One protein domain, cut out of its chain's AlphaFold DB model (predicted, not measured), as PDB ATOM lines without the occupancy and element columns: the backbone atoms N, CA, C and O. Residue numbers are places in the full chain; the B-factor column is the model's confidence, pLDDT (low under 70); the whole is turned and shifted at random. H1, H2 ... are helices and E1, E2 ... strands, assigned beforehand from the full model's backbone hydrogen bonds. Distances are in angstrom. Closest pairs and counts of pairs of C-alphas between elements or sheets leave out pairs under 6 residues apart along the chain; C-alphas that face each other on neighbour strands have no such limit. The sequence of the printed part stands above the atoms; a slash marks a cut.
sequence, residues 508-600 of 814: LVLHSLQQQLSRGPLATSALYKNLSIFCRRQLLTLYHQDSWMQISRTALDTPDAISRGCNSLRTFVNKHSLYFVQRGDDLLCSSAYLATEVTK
ATOM      1  N   LEU A 508     128.122 142.108 206.261       69.44
ATOM      2  CA  LEU A 508     128.018 141.182 205.129       69.44
ATOM      3  C   LEU A 508     127.299 141.812 203.931       69.44
ATOM      4  O   LEU A 508     127.718 141.611 202.792       69.44
ATOM      5  N   VAL A 509     126.268 142.622 204.189       82.12
ATOM      6  CA  VAL A 509     125.559 143.383 203.153       82.12
ATOM      7  C   VAL A 509     126.496 144.426 202.547       82.12
ATOM      8  O   VAL A 509     126.631 144.475 201.327       82.12
ATOM      9  N   LEU A 510     127.210 145.192 203.386       83.75
ATOM     10  CA  LEU A 510     128.212 146.168 202.939       83.75
ATOM     11  C   LEU A 510     129.242 145.521 202.003       83.75
ATOM     12  O   LEU A 510     129.472 146.006 200.896       83.75
ATOM     13  N   HIS A 511     129.826 144.401 202.428       78.88
ATOM     14  CA  HIS A 511     130.834 143.685 201.653       78.88
ATOM     15  C   HIS A 511     130.272 143.121 200.338       78.88
ATOM     16  O   HIS A 511     130.899 143.265 199.287       78.88
ATOM     17  N   SER A 512     129.079 142.515 200.366       83.06
ATOM     18  CA  SER A 512     128.441 141.971 199.159       83.06
ATOM     19  C   SER A 512     128.170 143.065 198.123       83.06
ATOM     20  O   SER A 512     128.506 142.906 196.949       83.06
ATOM     21  N   LEU A 513     127.659 144.220 198.558       89.94
ATOM     22  CA  LEU A 513     127.420 145.362 197.676       89.94
ATOM     23  C   LEU A 513     128.720 145.944 197.115       89.94
ATOM     24  O   LEU A 513     128.777 146.239 195.926       89.94
ATOM     25  N   GLN A 514     129.781 146.062 197.922       85.56
ATOM     26  CA  GLN A 514     131.096 146.509 197.438       85.56
ATOM     27  C   GLN A 514     131.635 145.590 196.337       85.56
ATOM     28  O   GLN A 514     132.129 146.075 195.318       85.56
ATOM     29  N   GLN A 515     131.508 144.271 196.506       84.25
ATOM     30  CA  GLN A 515     131.921 143.309 195.484       84.25
ATOM     31  C   GLN A 515     131.089 143.437 194.205       84.25
ATOM     32  O   GLN A 515     131.661 143.494 193.116       84.25
ATOM     33  N   GLN A 516     129.763 143.527 194.313       89.19
ATOM     34  CA  GLN A 516     128.885 143.634 193.143       89.19
ATOM     35  C   GLN A 516     129.090 144.959 192.391       89.19
ATOM     36  O   GLN A 516     129.254 144.954 191.172       89.19
ATOM     37  N   LEU A 517     129.186 146.078 193.115       90.44
ATOM     38  CA  LEU A 517     129.364 147.424 192.557       90.44
ATOM     39  C   LEU A 517     130.799 147.747 192.122       90.44
ATOM     40  O   LEU A 517     131.032 148.768 191.472       90.44
ATOM     41  N   SER A 518     131.774 146.892 192.446       82.56
ATOM     42  CA  SER A 518     133.130 146.994 191.886       82.56
ATOM     43  C   SER A 518     133.159 146.730 190.376       82.56
ATOM     44  O   SER A 518     134.062 147.195 189.684       82.56
ATOM     45  N   ARG A 519     132.152 146.009 189.858       82.88
ATOM     46  CA  ARG A 519     132.016 145.670 188.434       82.88
ATOM     47  C   ARG A 519     131.329 146.765 187.616       82.88
ATOM     48  O   ARG A 519     131.394 146.725 186.393       82.88
ATOM     49  N   GLY A 520     130.694 147.735 188.272       86.56
ATOM     50  CA  GLY A 520     129.965 148.825 187.632       86.56
ATOM     51  C   GLY A 520     128.687 149.208 188.385       86.56
ATOM     52  O   GLY A 520     128.352 148.576 189.389       86.56
ATOM     53  N   PRO A 521     127.982 150.254 187.920       91.81
ATOM     54  CA  PRO A 521     126.704 150.669 188.474       91.81
ATOM     55  C   PRO A 521     125.640 149.599 188.215       91.81
ATOM     56  O   PRO A 521     125.582 149.026 187.127       91.81
ATOM     57  N   LEU A 522     124.784 149.347 189.202       93.00
ATOM     58  CA  LEU A 522     123.690 148.380 189.106       93.00
ATOM     59  C   LEU A 522     122.401 148.983 189.660       93.00
ATOM     60  O   LEU A 522     122.434 149.787 190.590       93.00
ATOM     61  N   ALA A 523     121.262 148.574 189.101       93.62
ATOM     62  CA  ALA A 523     119.957 148.968 189.620       93.62
ATOM     63  C   ALA A 523     119.737 148.401 191.031       93.62
ATOM     64  O   ALA A 523     120.125 147.259 191.307       93.62
ATOM     65  N   THR A 524     119.070 149.156 191.906       93.44
ATOM     66  CA  THR A 524     118.764 148.731 193.285       93.44
ATOM     67  C   THR A 524     118.053 147.377 193.314       93.44
ATOM     68  O   THR A 524     118.397 146.504 194.110       93.44
ATOM     69  N   SER A 525     117.101 147.167 192.400       91.44
ATOM     70  CA  SER A 525     116.357 145.906 192.275       91.44
ATOM     71  C   SER A 525     117.232 144.717 191.880       91.44
ATOM     72  O   SER A 525     117.059 143.620 192.417       91.44
ATOM     73  N   ALA A 526     118.204 144.922 190.989       91.88
ATOM     74  CA  ALA A 526     119.160 143.892 190.595       91.88
ATOM     75  C   ALA A 526     120.115 143.554 191.749       91.88
ATOM     76  O   ALA A 526     120.340 142.380 192.037       91.88
ATOM     77  N   LEU A 527     120.619 144.572 192.454       92.50
ATOM     78  CA  LEU A 527     121.470 144.386 193.632       92.50
ATOM     79  C   LEU A 527     120.748 143.605 194.725       92.50
ATOM     80  O   LEU A 527     121.282 142.618 195.218       92.50
ATOM     81  N   TYR A 528     119.519 144.002 195.063       93.25
ATOM     82  CA  TYR A 528     118.740 143.330 196.098       93.25
ATOM     83  C   TYR A 528     118.493 141.851 195.764       93.25
ATOM     84  O   TYR A 528     118.692 140.990 196.621       93.25
ATOM     85  N   LYS A 529     118.133 141.532 194.513       90.00
ATOM     86  CA  LYS A 529     117.946 140.142 194.056       90.00
ATOM     87  C   LYS A 529     119.235 139.317 194.121       90.00
ATOM     88  O   LYS A 529     119.184 138.141 194.472       90.00
ATOM     89  N   ASN A 530     120.378 139.937 193.832       90.75
ATOM     90  CA  ASN A 530     121.687 139.283 193.856       90.75
ATOM     91  C   ASN A 530     122.257 139.093 195.272       90.75
ATOM     92  O   ASN A 530     123.245 138.378 195.442       90.75
ATOM     93  N   LEU A 531     121.689 139.733 196.298       87.81
ATOM     94  CA  LEU A 531     122.073 139.463 197.682       87.81
ATOM     95  C   LEU A 531     121.641 138.051 198.090       87.81
ATOM     96  O   LEU A 531     120.591 137.551 197.672       87.81
ATOM     97  N   SER A 532     122.424 137.414 198.964       83.62
ATOM     98  CA  SER A 532     122.026 136.135 199.553       83.62
ATOM     99  C   SER A 532     120.716 136.286 200.330       83.62
ATOM    100  O   SER A 532     120.422 137.357 200.871       83.62
ATOM    101  N   ILE A 533     119.938 135.204 200.429       79.06
ATOM    102  CA  ILE A 533     118.675 135.177 201.192       79.06
ATOM    103  C   ILE A 533     118.894 135.713 202.614       79.06
ATOM    104  O   ILE A 533     118.089 136.483 203.130       79.06
ATOM    105  N   PHE A 534     120.025 135.359 203.225       76.12
ATOM    106  CA  PHE A 534     120.423 135.854 204.537       76.12
ATOM    107  C   PHE A 534     120.596 137.383 204.571       76.12
ATOM    108  O   PHE A 534     120.002 138.046 205.418       76.12
ATOM    109  N   CYS A 535     121.337 137.959 203.619       80.56
ATOM    110  CA  CYS A 535     121.548 139.409 203.521       80.56
ATOM    111  C   CYS A 535     120.241 140.173 203.262       80.56
ATOM    112  O   CYS A 535     120.018 141.230 203.850       80.56
ATOM    113  N   ARG A 536     119.360 139.627 202.412       85.75
ATOM    114  CA  ARG A 536     118.034 140.207 202.141       85.75
ATOM    115  C   ARG A 536     117.180 140.271 203.403       85.75
ATOM    116  O   ARG A 536     116.608 141.316 203.697       85.75
ATOM    117  N   ARG A 537     117.157 139.183 204.183       78.75
ATOM    118  CA  ARG A 537     116.457 139.146 205.477       78.75
ATOM    119  C   ARG A 537     117.020 140.189 206.431       78.75
ATOM    120  O   ARG A 537     116.250 140.991 206.929       78.75
ATOM    121  N   GLN A 538     118.340 140.237 206.609       75.56
ATOM    122  CA  GLN A 538     118.990 141.209 207.494       75.56
ATOM    123  C   GLN A 538     118.704 142.673 207.123       75.56
ATOM    124  O   GLN A 538     118.502 143.503 208.007       75.56
ATOM    125  N   LEU A 539     118.677 143.000 205.825       82.38
ATOM    126  CA  LEU A 539     118.313 144.337 205.349       82.38
ATOM    127  C   LEU A 539     116.883 144.702 205.729       82.38
ATOM    128  O   LEU A 539     116.667 145.760 206.314       82.38
ATOM    129  N   LEU A 540     115.933 143.818 205.413       81.69
ATOM    130  CA  LEU A 540     114.528 144.015 205.754       81.69
ATOM    131  C   LEU A 540     114.352 144.128 207.270       81.69
ATOM    132  O   LEU A 540     113.748 145.074 207.735       81.69
ATOM    133  N   THR A 541     114.957 143.237 208.053       74.00
ATOM    134  CA  THR A 541     114.920 143.263 209.523       74.00
ATOM    135  C   THR A 541     115.260 144.619 210.127       74.00
ATOM    136  O   THR A 541     114.675 145.010 211.134       74.00
ATOM    137  N   LEU A 542     116.275 145.277 209.573       73.31
ATOM    138  CA  LEU A 542     116.842 146.474 210.170       73.31
ATOM    139  C   LEU A 542     116.202 147.754 209.636       73.31
ATOM    140  O   LEU A 542     115.986 148.702 210.386       73.31
ATOM    141  N   TYR A 543     115.953 147.801 208.331       76.88
ATOM    142  CA  TYR A 543     115.506 149.015 207.654       76.88
ATOM    143  C   TYR A 543     114.018 148.998 207.316       76.88
ATOM    144  O   TYR A 543     113.494 150.018 206.871       76.88
ATOM    145  N   HIS A 544     113.335 147.882 207.571       75.94
ATOM    146  CA  HIS A 544     111.887 147.783 207.530       75.94
ATOM    147  C   HIS A 544     111.321 147.658 208.946       75.94
ATOM    148  O   HIS A 544     111.735 146.806 209.723       75.94
ATOM    149  N   GLN A 545     110.332 148.489 209.266       58.12
ATOM    150  CA  GLN A 545     109.735 148.616 210.601       58.12
ATOM    151  C   GLN A 545     108.884 147.415 211.080       58.12
ATOM    152  O   GLN A 545     108.393 147.458 212.204       58.12
ATOM    153  N   ASP A 546     108.745 146.333 210.304       53.66
ATOM    154  CA  ASP A 546     107.842 145.220 210.639       53.66
ATOM    155  C   ASP A 546     108.586 143.990 211.190       53.66
ATOM    156  O   ASP A 546     109.658 143.605 210.717       53.66
ATOM    157  N   SER A 547     107.995 143.347 212.204       51.03
ATOM    158  CA  SER A 547     108.530 142.165 212.897       51.03
ATOM    159  C   SER A 547     108.744 140.981 211.937       51.03
ATOM    160  O   SER A 547     107.834 140.245 211.567       51.03
ATOM    161  N   TRP A 548     109.989 140.797 211.508       50.91
ATOM    162  CA  TRP A 548     110.388 139.938 210.389       50.91
ATOM    163  C   TRP A 548     110.527 138.443 210.712       50.91
ATOM    164  O   TRP A 548     110.830 137.660 209.804       50.91
ATOM    165  N   MET A 549     110.311 138.001 211.958       48.19
ATOM    166  CA  MET A 549     110.385 136.565 212.277       48.19
ATOM    167  C   MET A 549     109.314 135.718 211.565       48.19
ATOM    168  O   MET A 549     109.342 134.495 211.660       48.19
ATOM    169  N   GLN A 550     108.431 136.345 210.781       54.28
ATOM    170  CA  GLN A 550     107.360 135.686 210.037       54.28
ATOM    171  C   GLN A 550     107.502 135.735 208.504       54.28
ATOM    172  O   GLN A 550     106.667 135.158 207.807       54.28
ATOM    173  N   ILE A 551     108.547 136.357 207.930       59.12
ATOM    174  CA  ILE A 551     108.716 136.341 206.464       59.12
ATOM    175  C   ILE A 551     109.272 134.975 206.041       59.12
ATOM    176  O   ILE A 551     110.471 134.705 206.154       59.12
ATOM    177  N   SER A 552     108.381 134.102 205.558       62.62
ATOM    178  CA  SER A 552     108.736 132.819 204.939       62.62
ATOM    179  C   SER A 552     109.773 133.014 203.826       62.62
ATOM    180  O   SER A 552     109.743 134.016 203.109       62.62
ATOM    181  N   ARG A 553     110.654 132.024 203.612       66.31
ATOM    182  CA  ARG A 553     111.598 132.010 202.474       66.31
ATOM    183  C   ARG A 553     110.893 132.283 201.142       66.31
ATOM    184  O   ARG A 553     111.432 133.009 200.321       66.31
ATOM    185  N   THR A 554     109.684 131.755 200.968       68.56
ATOM    186  CA  THR A 554     108.879 131.923 199.749       68.56
ATOM    187  C   THR A 554     108.306 133.332 199.580       68.56
ATOM    188  O   THR A 554     107.969 133.723 198.468       68.56
ATOM    189  N   ALA A 555     108.220 134.125 200.653       71.44
ATOM    190  CA  ALA A 555     107.669 135.479 200.613       71.44
ATOM    191  C   ALA A 555     108.698 136.542 200.180       71.44
ATOM    192  O   ALA A 555     108.299 137.625 199.752       71.44
ATOM    193  N   LEU A 556     110.005 136.243 200.245       74.62
ATOM    194  CA  LEU A 556     111.094 137.185 199.926       74.62
ATOM    195  C   LEU A 556     111.185 137.563 198.442       74.62
ATOM    196  O   LEU A 556     111.710 138.630 198.127       74.62
ATOM    197  N   ASP A 557     110.677 136.708 197.556       80.81
ATOM    198  CA  ASP A 557     110.724 136.913 196.104       80.81
ATOM    199  C   ASP A 557     109.410 137.486 195.540       80.81
ATOM    200  O   ASP A 557     109.270 137.668 194.330       80.81
ATOM    201  N   THR A 558     108.441 137.816 196.404       84.25
ATOM    202  CA  THR A 558     107.219 138.512 195.977       84.25
ATOM    203  C   THR A 558     107.543 139.936 195.499       84.25
ATOM    204  O   THR A 558     108.448 140.573 196.047       84.25
ATOM    205  N   PRO A 559     106.809 140.490 194.513       85.38
ATOM    206  CA  PRO A 559     107.045 141.855 194.025       85.38
ATOM    207  C   PRO A 559     107.031 142.907 195.143       85.38
ATOM    208  O   PRO A 559     107.859 143.816 195.164       85.38
ATOM    209  N   ASP A 560     106.135 142.730 196.114       84.12
ATOM    210  CA  ASP A 560     105.998 143.595 197.282       84.12
ATOM    211  C   ASP A 560     107.202 143.481 198.243       84.12
ATOM    212  O   ASP A 560     107.751 144.484 198.700       84.12
ATOM    213  N   ALA A 561     107.704 142.268 198.511       81.31
ATOM    214  CA  ALA A 561     108.927 142.082 199.302       81.31
ATOM    215  C   ALA A 561     110.183 142.624 198.601       81.31
ATOM    216  O   ALA A 561     111.065 143.170 199.264       81.31
ATOM    217  N   ILE A 562     110.256 142.524 197.271       87.06
ATOM    218  CA  ILE A 562     111.347 143.111 196.484       87.06
ATOM    219  C   ILE A 562     111.302 144.638 196.576       87.06
ATOM    220  O   ILE A 562     112.331 145.247 196.848       87.06
ATOM    221  N   SER A 563     110.129 145.259 196.411       88.44
ATOM    222  CA  SER A 563     109.959 146.716 196.536       88.44
ATOM    223  C   SER A 563     110.427 147.229 197.905       88.44
ATOM    224  O   SER A 563     111.266 148.130 198.008       88.44
ATOM    225  N   ARG A 564     109.976 146.565 198.973       87.62
ATOM    226  CA  ARG A 564     110.404 146.830 200.353       87.62
ATOM    227  C   ARG A 564     111.903 146.628 200.575       87.62
ATOM    228  O   ARG A 564     112.558 147.433 201.243       87.62
ATOM    229  N   GLY A 565     112.452 145.571 199.989       89.19
ATOM    230  CA  GLY A 565     113.872 145.255 200.014       89.19
ATOM    231  C   GLY A 565     114.728 146.317 199.336       89.19
ATOM    232  O   GLY A 565     115.748 146.731 199.885       89.19
ATOM    233  N   CYS A 566     114.276 146.827 198.189       91.38
ATOM    234  CA  CYS A 566     114.907 147.942 197.491       91.38
ATOM    235  C   CYS A 566     114.909 149.213 198.346       91.38
ATOM    236  O   CYS A 566     115.945 149.863 198.457       91.38
ATOM    237  N   ASN A 567     113.791 149.551 198.996       89.81
ATOM    238  CA  ASN A 567     113.730 150.706 199.900       89.81
ATOM    239  C   ASN A 567     114.692 150.550 201.085       89.81
ATOM    240  O   ASN A 567     115.460 151.463 201.381       89.81
ATOM    241  N   SER A 568     114.726 149.362 201.695       89.94
ATOM    242  CA  SER A 568     115.668 149.024 202.771       89.94
ATOM    243  C   SER A 568     117.124 149.161 202.319       89.94
ATOM    244  O   SER A 568     117.961 149.715 203.033       89.94
ATOM    245  N   LEU A 569     117.423 148.702 201.102       91.88
ATOM    246  CA  LEU A 569     118.743 148.804 200.492       91.88
ATOM    247  C   LEU A 569     119.141 150.261 200.209       91.88
ATOM    248  O   LEU A 569     120.285 150.624 200.472       91.88
ATOM    249  N   ARG A 570     118.222 151.115 199.741       90.19
ATOM    250  CA  ARG A 570     118.492 152.555 199.555       90.19
ATOM    251  C   ARG A 570     118.789 153.238 200.882       90.19
ATOM    252  O   ARG A 570     119.786 153.946 200.987       90.19
ATOM    253  N   THR A 571     117.993 152.971 201.917       86.69
ATOM    254  CA  THR A 571     118.244 153.512 203.260       86.69
ATOM    255  C   THR A 571     119.600 153.056 203.796       86.69
ATOM    256  O   THR A 571     120.355 153.865 204.337       86.69
ATOM    257  N   PHE A 572     119.950 151.782 203.596       88.75
ATOM    258  CA  PHE A 572     121.268 151.259 203.944       88.75
ATOM    259  C   PHE A 572     122.389 151.991 203.196       88.75
ATOM    260  O   PHE A 572     123.347 152.438 203.824       88.75
ATOM    261  N   VAL A 573     122.269 152.148 201.877       88.81
ATOM    262  CA  VAL A 573     123.269 152.818 201.035       88.81
ATOM    263  C   VAL A 573     123.433 154.289 201.406       88.81
ATOM    264  O   VAL A 573     124.567 154.745 201.519       88.81
ATOM    265  N   ASN A 574     122.346 155.002 201.698       84.62
ATOM    266  CA  ASN A 574     122.401 156.400 202.134       84.62
ATOM    267  C   ASN A 574     123.217 156.568 203.422       84.62
ATOM    268  O   ASN A 574     124.001 157.507 203.538       84.62
ATOM    269  N   LYS A 575     123.116 155.611 204.354       82.88
ATOM    270  CA  LYS A 575     123.952 155.590 205.565       82.88
ATOM    271  C   LYS A 575     125.410 155.177 205.306       82.88
ATOM    272  O   LYS A 575     126.221 155.293 206.214       82.88
ATOM    273  N   HIS A 576     125.756 154.709 204.106       86.12
ATOM    274  CA  HIS A 576     127.100 154.269 203.691       86.12
ATOM    275  C   HIS A 576     127.623 155.063 202.475       86.12
ATOM    276  O   HIS A 576     128.358 154.531 201.638       86.12
ATOM    277  N   SER A 577     127.260 156.347 202.395       81.88
ATOM    278  CA  SER A 577     127.707 157.358 201.416       81.88
ATOM    279  C   SER A 577     129.220 157.387 201.102       81.88
ATOM    280  O   SER A 577     129.621 157.784 200.011       81.88
ATOM    281  N   LEU A 578     130.087 156.940 202.019       81.69
ATOM    282  CA  LEU A 578     131.531 156.818 201.797       81.69
ATOM    283  C   LEU A 578     131.845 155.740 200.750       81.69
ATOM    284  O   LEU A 578     132.766 155.895 199.948       81.69
ATOM    285  N   TYR A 579     131.079 154.648 200.742       83.69
ATOM    286  CA  TYR A 579     131.304 153.508 199.855       83.69
ATOM    287  C   TYR A 579     130.411 153.519 198.622       83.69
ATOM    288  O   TYR A 579     130.817 152.990 197.583       83.69
ATOM    289  N   PHE A 580     129.213 154.090 198.736       91.25
ATOM    290  CA  PHE A 580     128.183 154.013 197.713       91.25
ATOM    291  C   PHE A 580     127.591 155.379 197.406       91.25
ATOM    292  O   PHE A 580     127.405 156.206 198.292       91.25
ATOM    293  N   VAL A 581     127.229 155.576 196.144       88.31
ATOM    294  CA  VAL A 581     126.565 156.782 195.662       88.31
ATOM    295  C   VAL A 581     125.393 156.371 194.781       88.31
ATOM    296  O   VAL A 581     125.523 155.492 193.923       88.31
ATOM    297  N   GLN A 582     124.246 157.008 194.994       88.62
ATOM    298  CA  GLN A 582     123.083 156.862 194.128       88.62
ATOM    299  C   GLN A 582     123.217 157.801 192.920       88.62
ATOM    300  O   GLN A 582     123.515 158.985 193.069       88.62
ATOM    301  N   ARG A 583     123.024 157.264 191.713       84.75
ATOM    302  CA  ARG A 583     123.124 157.971 190.432       84.75
ATOM    303  C   ARG A 583     121.799 157.834 189.675       84.75
ATOM    304  O   ARG A 583     121.473 156.757 189.192       84.75
ATOM    305  N   GLY A 584     121.058 158.929 189.526       80.31
ATOM    306  CA  GLY A 584     119.722 158.898 188.912       80.31
ATOM    307  C   GLY A 584     118.700 158.091 189.727       80.31
ATOM    308  O   GLY A 584     118.957 157.730 190.877       80.31
ATOM    309  N   ASP A 585     117.548 157.796 189.122       75.12
ATOM    310  CA  ASP A 585     116.361 157.339 189.863       75.12
ATOM    311  C   ASP A 585     116.420 155.893 190.393       75.12
ATOM    312  O   ASP A 585     115.565 155.510 191.189       75.12
ATOM    313  N   ASP A 586     117.431 155.083 190.041       85.56
ATOM    314  CA  ASP A 586     117.580 153.743 190.643       85.56
ATOM    315  C   ASP A 586     118.970 153.085 190.541       85.56
ATOM    316  O   ASP A 586     119.120 151.921 190.920       85.56
ATOM    317  N   LEU A 587     120.000 153.764 190.016       88.94
ATOM    318  CA  LEU A 587     121.326 153.151 189.885       88.94
ATOM    319  C   LEU A 587     122.175 153.449 191.115       88.94
ATOM    320  O   LEU A 587     122.332 154.594 191.530       88.94
ATOM    321  N   LEU A 588     122.783 152.409 191.668       90.94
ATOM    322  CA  LEU A 588     123.758 152.510 192.740       90.94
ATOM    323  C   LEU A 588     125.139 152.211 192.172       90.94
ATOM    324  O   LEU A 588     125.304 151.340 191.319       90.94
ATOM    325  N   CYS A 589     126.142 152.942 192.635       90.88
ATOM    326  CA  CYS A 589     127.524 152.763 192.219       90.88
ATOM    327  C   CYS A 589     128.464 152.899 193.411       90.88
ATOM    328  O   CYS A 589     128.106 153.475 194.437       90.88
ATOM    329  N   SER A 590     129.667 152.338 193.298       90.25
ATOM    330  CA  SER A 590     130.684 152.549 194.324       90.25
ATOM    331  C   SER A 590     131.348 153.917 194.155       90.25
ATOM    332  O   SER A 590     131.586 154.368 193.031       90.25
ATOM    333  N   SER A 591     131.721 154.560 195.262       83.38
ATOM    334  CA  SER A 591     132.480 155.822 195.233       83.38
ATOM    335  C   SER A 591     133.809 155.663 194.487       83.38
ATOM    336  O   SER A 591     134.246 156.563 193.773       83.38
ATOM    337  N   ALA A 592     134.425 154.478 194.581       80.88
ATOM    338  CA  ALA A 592     135.611 154.120 193.809       80.88
ATOM    339  C   ALA A 592     135.334 154.096 192.296       80.88
ATOM    340  O   ALA A 592     136.114 154.657 191.527       80.88
ATOM    341  N   TYR A 593     134.213 153.501 191.868       84.56
ATOM    342  CA  TYR A 593     133.796 153.531 190.467       84.56
ATOM    343  C   TYR A 593     133.595 154.969 189.977       84.56
ATOM    344  O   TYR A 593     134.150 155.331 188.940       84.56
ATOM    345  N   LEU A 594     132.902 155.824 190.738       80.44
ATOM    346  CA  LEU A 594     132.748 157.237 190.371       80.44
ATOM    347  C   LEU A 594     134.079 157.975 190.307       80.44
ATOM    348  O   LEU A 594     134.295 158.719 189.360       80.44
ATOM    349  N   ALA A 595     135.006 157.745 191.236       79.25
ATOM    350  CA  ALA A 595     136.340 158.337 191.149       79.25
ATOM    351  C   ALA A 595     137.057 157.912 189.851       79.25
ATOM    352  O   ALA A 595     137.677 158.740 189.175       79.25
ATOM    353  N   THR A 596     136.926 156.643 189.449       79.56
ATOM    354  CA  THR A 596     137.460 156.173 188.161       79.56
ATOM    355  C   THR A 596     136.719 156.740 186.949       79.56
ATOM    356  O   THR A 596     137.337 156.992 185.920       79.56
ATOM    357  N   GLU A 597     135.411 156.974 187.039       78.81
ATOM    358  CA  GLU A 597     134.638 157.569 185.948       78.81
ATOM    359  C   GLU A 597     134.883 159.073 185.821       78.81
ATOM    360  O   GLU A 597     134.992 159.581 184.711       78.81
ATOM    361  N   VAL A 598     135.030 159.790 186.934       70.81
ATOM    362  CA  VAL A 598     135.386 161.213 186.962       70.81
ATOM    363  C   VAL A 598     136.788 161.392 186.398       70.81
ATOM    364  O   VAL A 598     137.000 162.251 185.557       70.81
ATOM    365  N   THR A 599     137.746 160.535 186.751       67.69
ATOM    366  CA  THR A 599     139.087 160.592 186.138       67.69
ATOM    367  C   THR A 599     139.068 160.252 184.646       67.69
ATOM    368  O   THR A 599     139.763 160.907 183.868       67.69
ATOM    369  N   LYS A 600     138.229 159.303 184.205       68.44
ATOM    370  CA  LYS A 600     138.034 159.006 182.774       68.44
ATOM    371  C   LYS A 600     137.335 160.141 182.023       68.44
ATOM    372  O   LYS A 600     137.786 160.499 180.940       68.44
TER     373      LYS A 600
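Overview. This is residues 508 to 600 of the 814 residues of an uncharacterized protein of Phytomonas sp. isolate Hart1 (UniProt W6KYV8). What is the main picture? Three helices make the body, with H2 and H3 both packed crosswise on the longest helix, H4, and H1 next to H3; a small hairpin of two strands, E1 and E2, sits at the ends of H1 and H4, and from it H5 runs out as a tail whose residues 595 to 600 stick out. At the opposite end of the long axis lies the loop of residues 544 to 558, which has no named element. What is it made of? The 93 printed residues include five named helices and two named strands, in the order H1 H2 H3 H4 E1 E2 H5; the sheet, E1 - E2, is antiparallel and the class is mostly helix. How large is it? By its radius of gyration of the C-alphas, 13.4 A, it is compact, and the C-alphas span 47 by 22 by 20 A.

Arrangement. How do the strands pair? E1, residues 580 to 583, and E2, residues 587 to 590, form an antiparallel hairpin, with N 581 and O 589 2.8 A apart and N 589 and O 581 2.9 A apart, within hydrogen-bond range. Residues 522 to 523 pair antiparallel with residues 587 to 588 of E2. Which helices come near the hairpin? The closest C-alphas of H1, residues 508 to 517, and E2 are those of Leu 517 and Ser 590, 5.6 A apart; those of H4, residues 559 to 574, and E1 are Val 573 and Phe 580, 6.1 A apart. H5, residues 591 to 600, touches no helix. How do the helices meet? H3, residues 533 to 543, touches H4 at a steep tilt of 67 degrees, the same way, closest at the C-alphas of Tyr 543 and Ser 568, 4.9 A apart. H2, residues 524 to 530, touches H4 at 73 degrees, only just about perpendicular, closest at the C-alphas of Thr 524 and Cys 566, 5.8 A apart. H1 and H3 only just touch, with 3 pairs of C-alphas within 8 A, closest at Val 509 and Cys 535, 5.7 A. Are the helix backbones complete? In H1, H2, H3, H4 and H5 every O i to N i+4 pair is within hydrogen-bond range.

Along the chain. Where are the strands? E1, residues 580 to 583, is 9.7 A long and E2, residues 587 to 590, 10.4 A. How long are the helices? H4, residues 559 to 574, is 22.7 A long, H3, 533 to 543, 15.6 A, H1, 508 to 517, 14.1 A, H5, 591 to 600, 14.0 A, and H2, 524 to 530, 9.9 A. Where are the anchor points? C-alpha 508 is at (128.018, 141.182, 205.129) and C-alpha 600 at (138.034, 159.006, 182.774).

Size, cuts and confidence. How far does it reach? The C-alphas of Gln 550 and Lys 600 are the two farthest apart, 47.2 A. Is it cut, and is any link long? The printed part has no cut, and the link from H3 to H4, 15 residues, is long. Where is confidence low? The mean pLDDT of the printed part is 81.2, and residue 508, residues 545 to 554 and residues 599 to 600 are under 70.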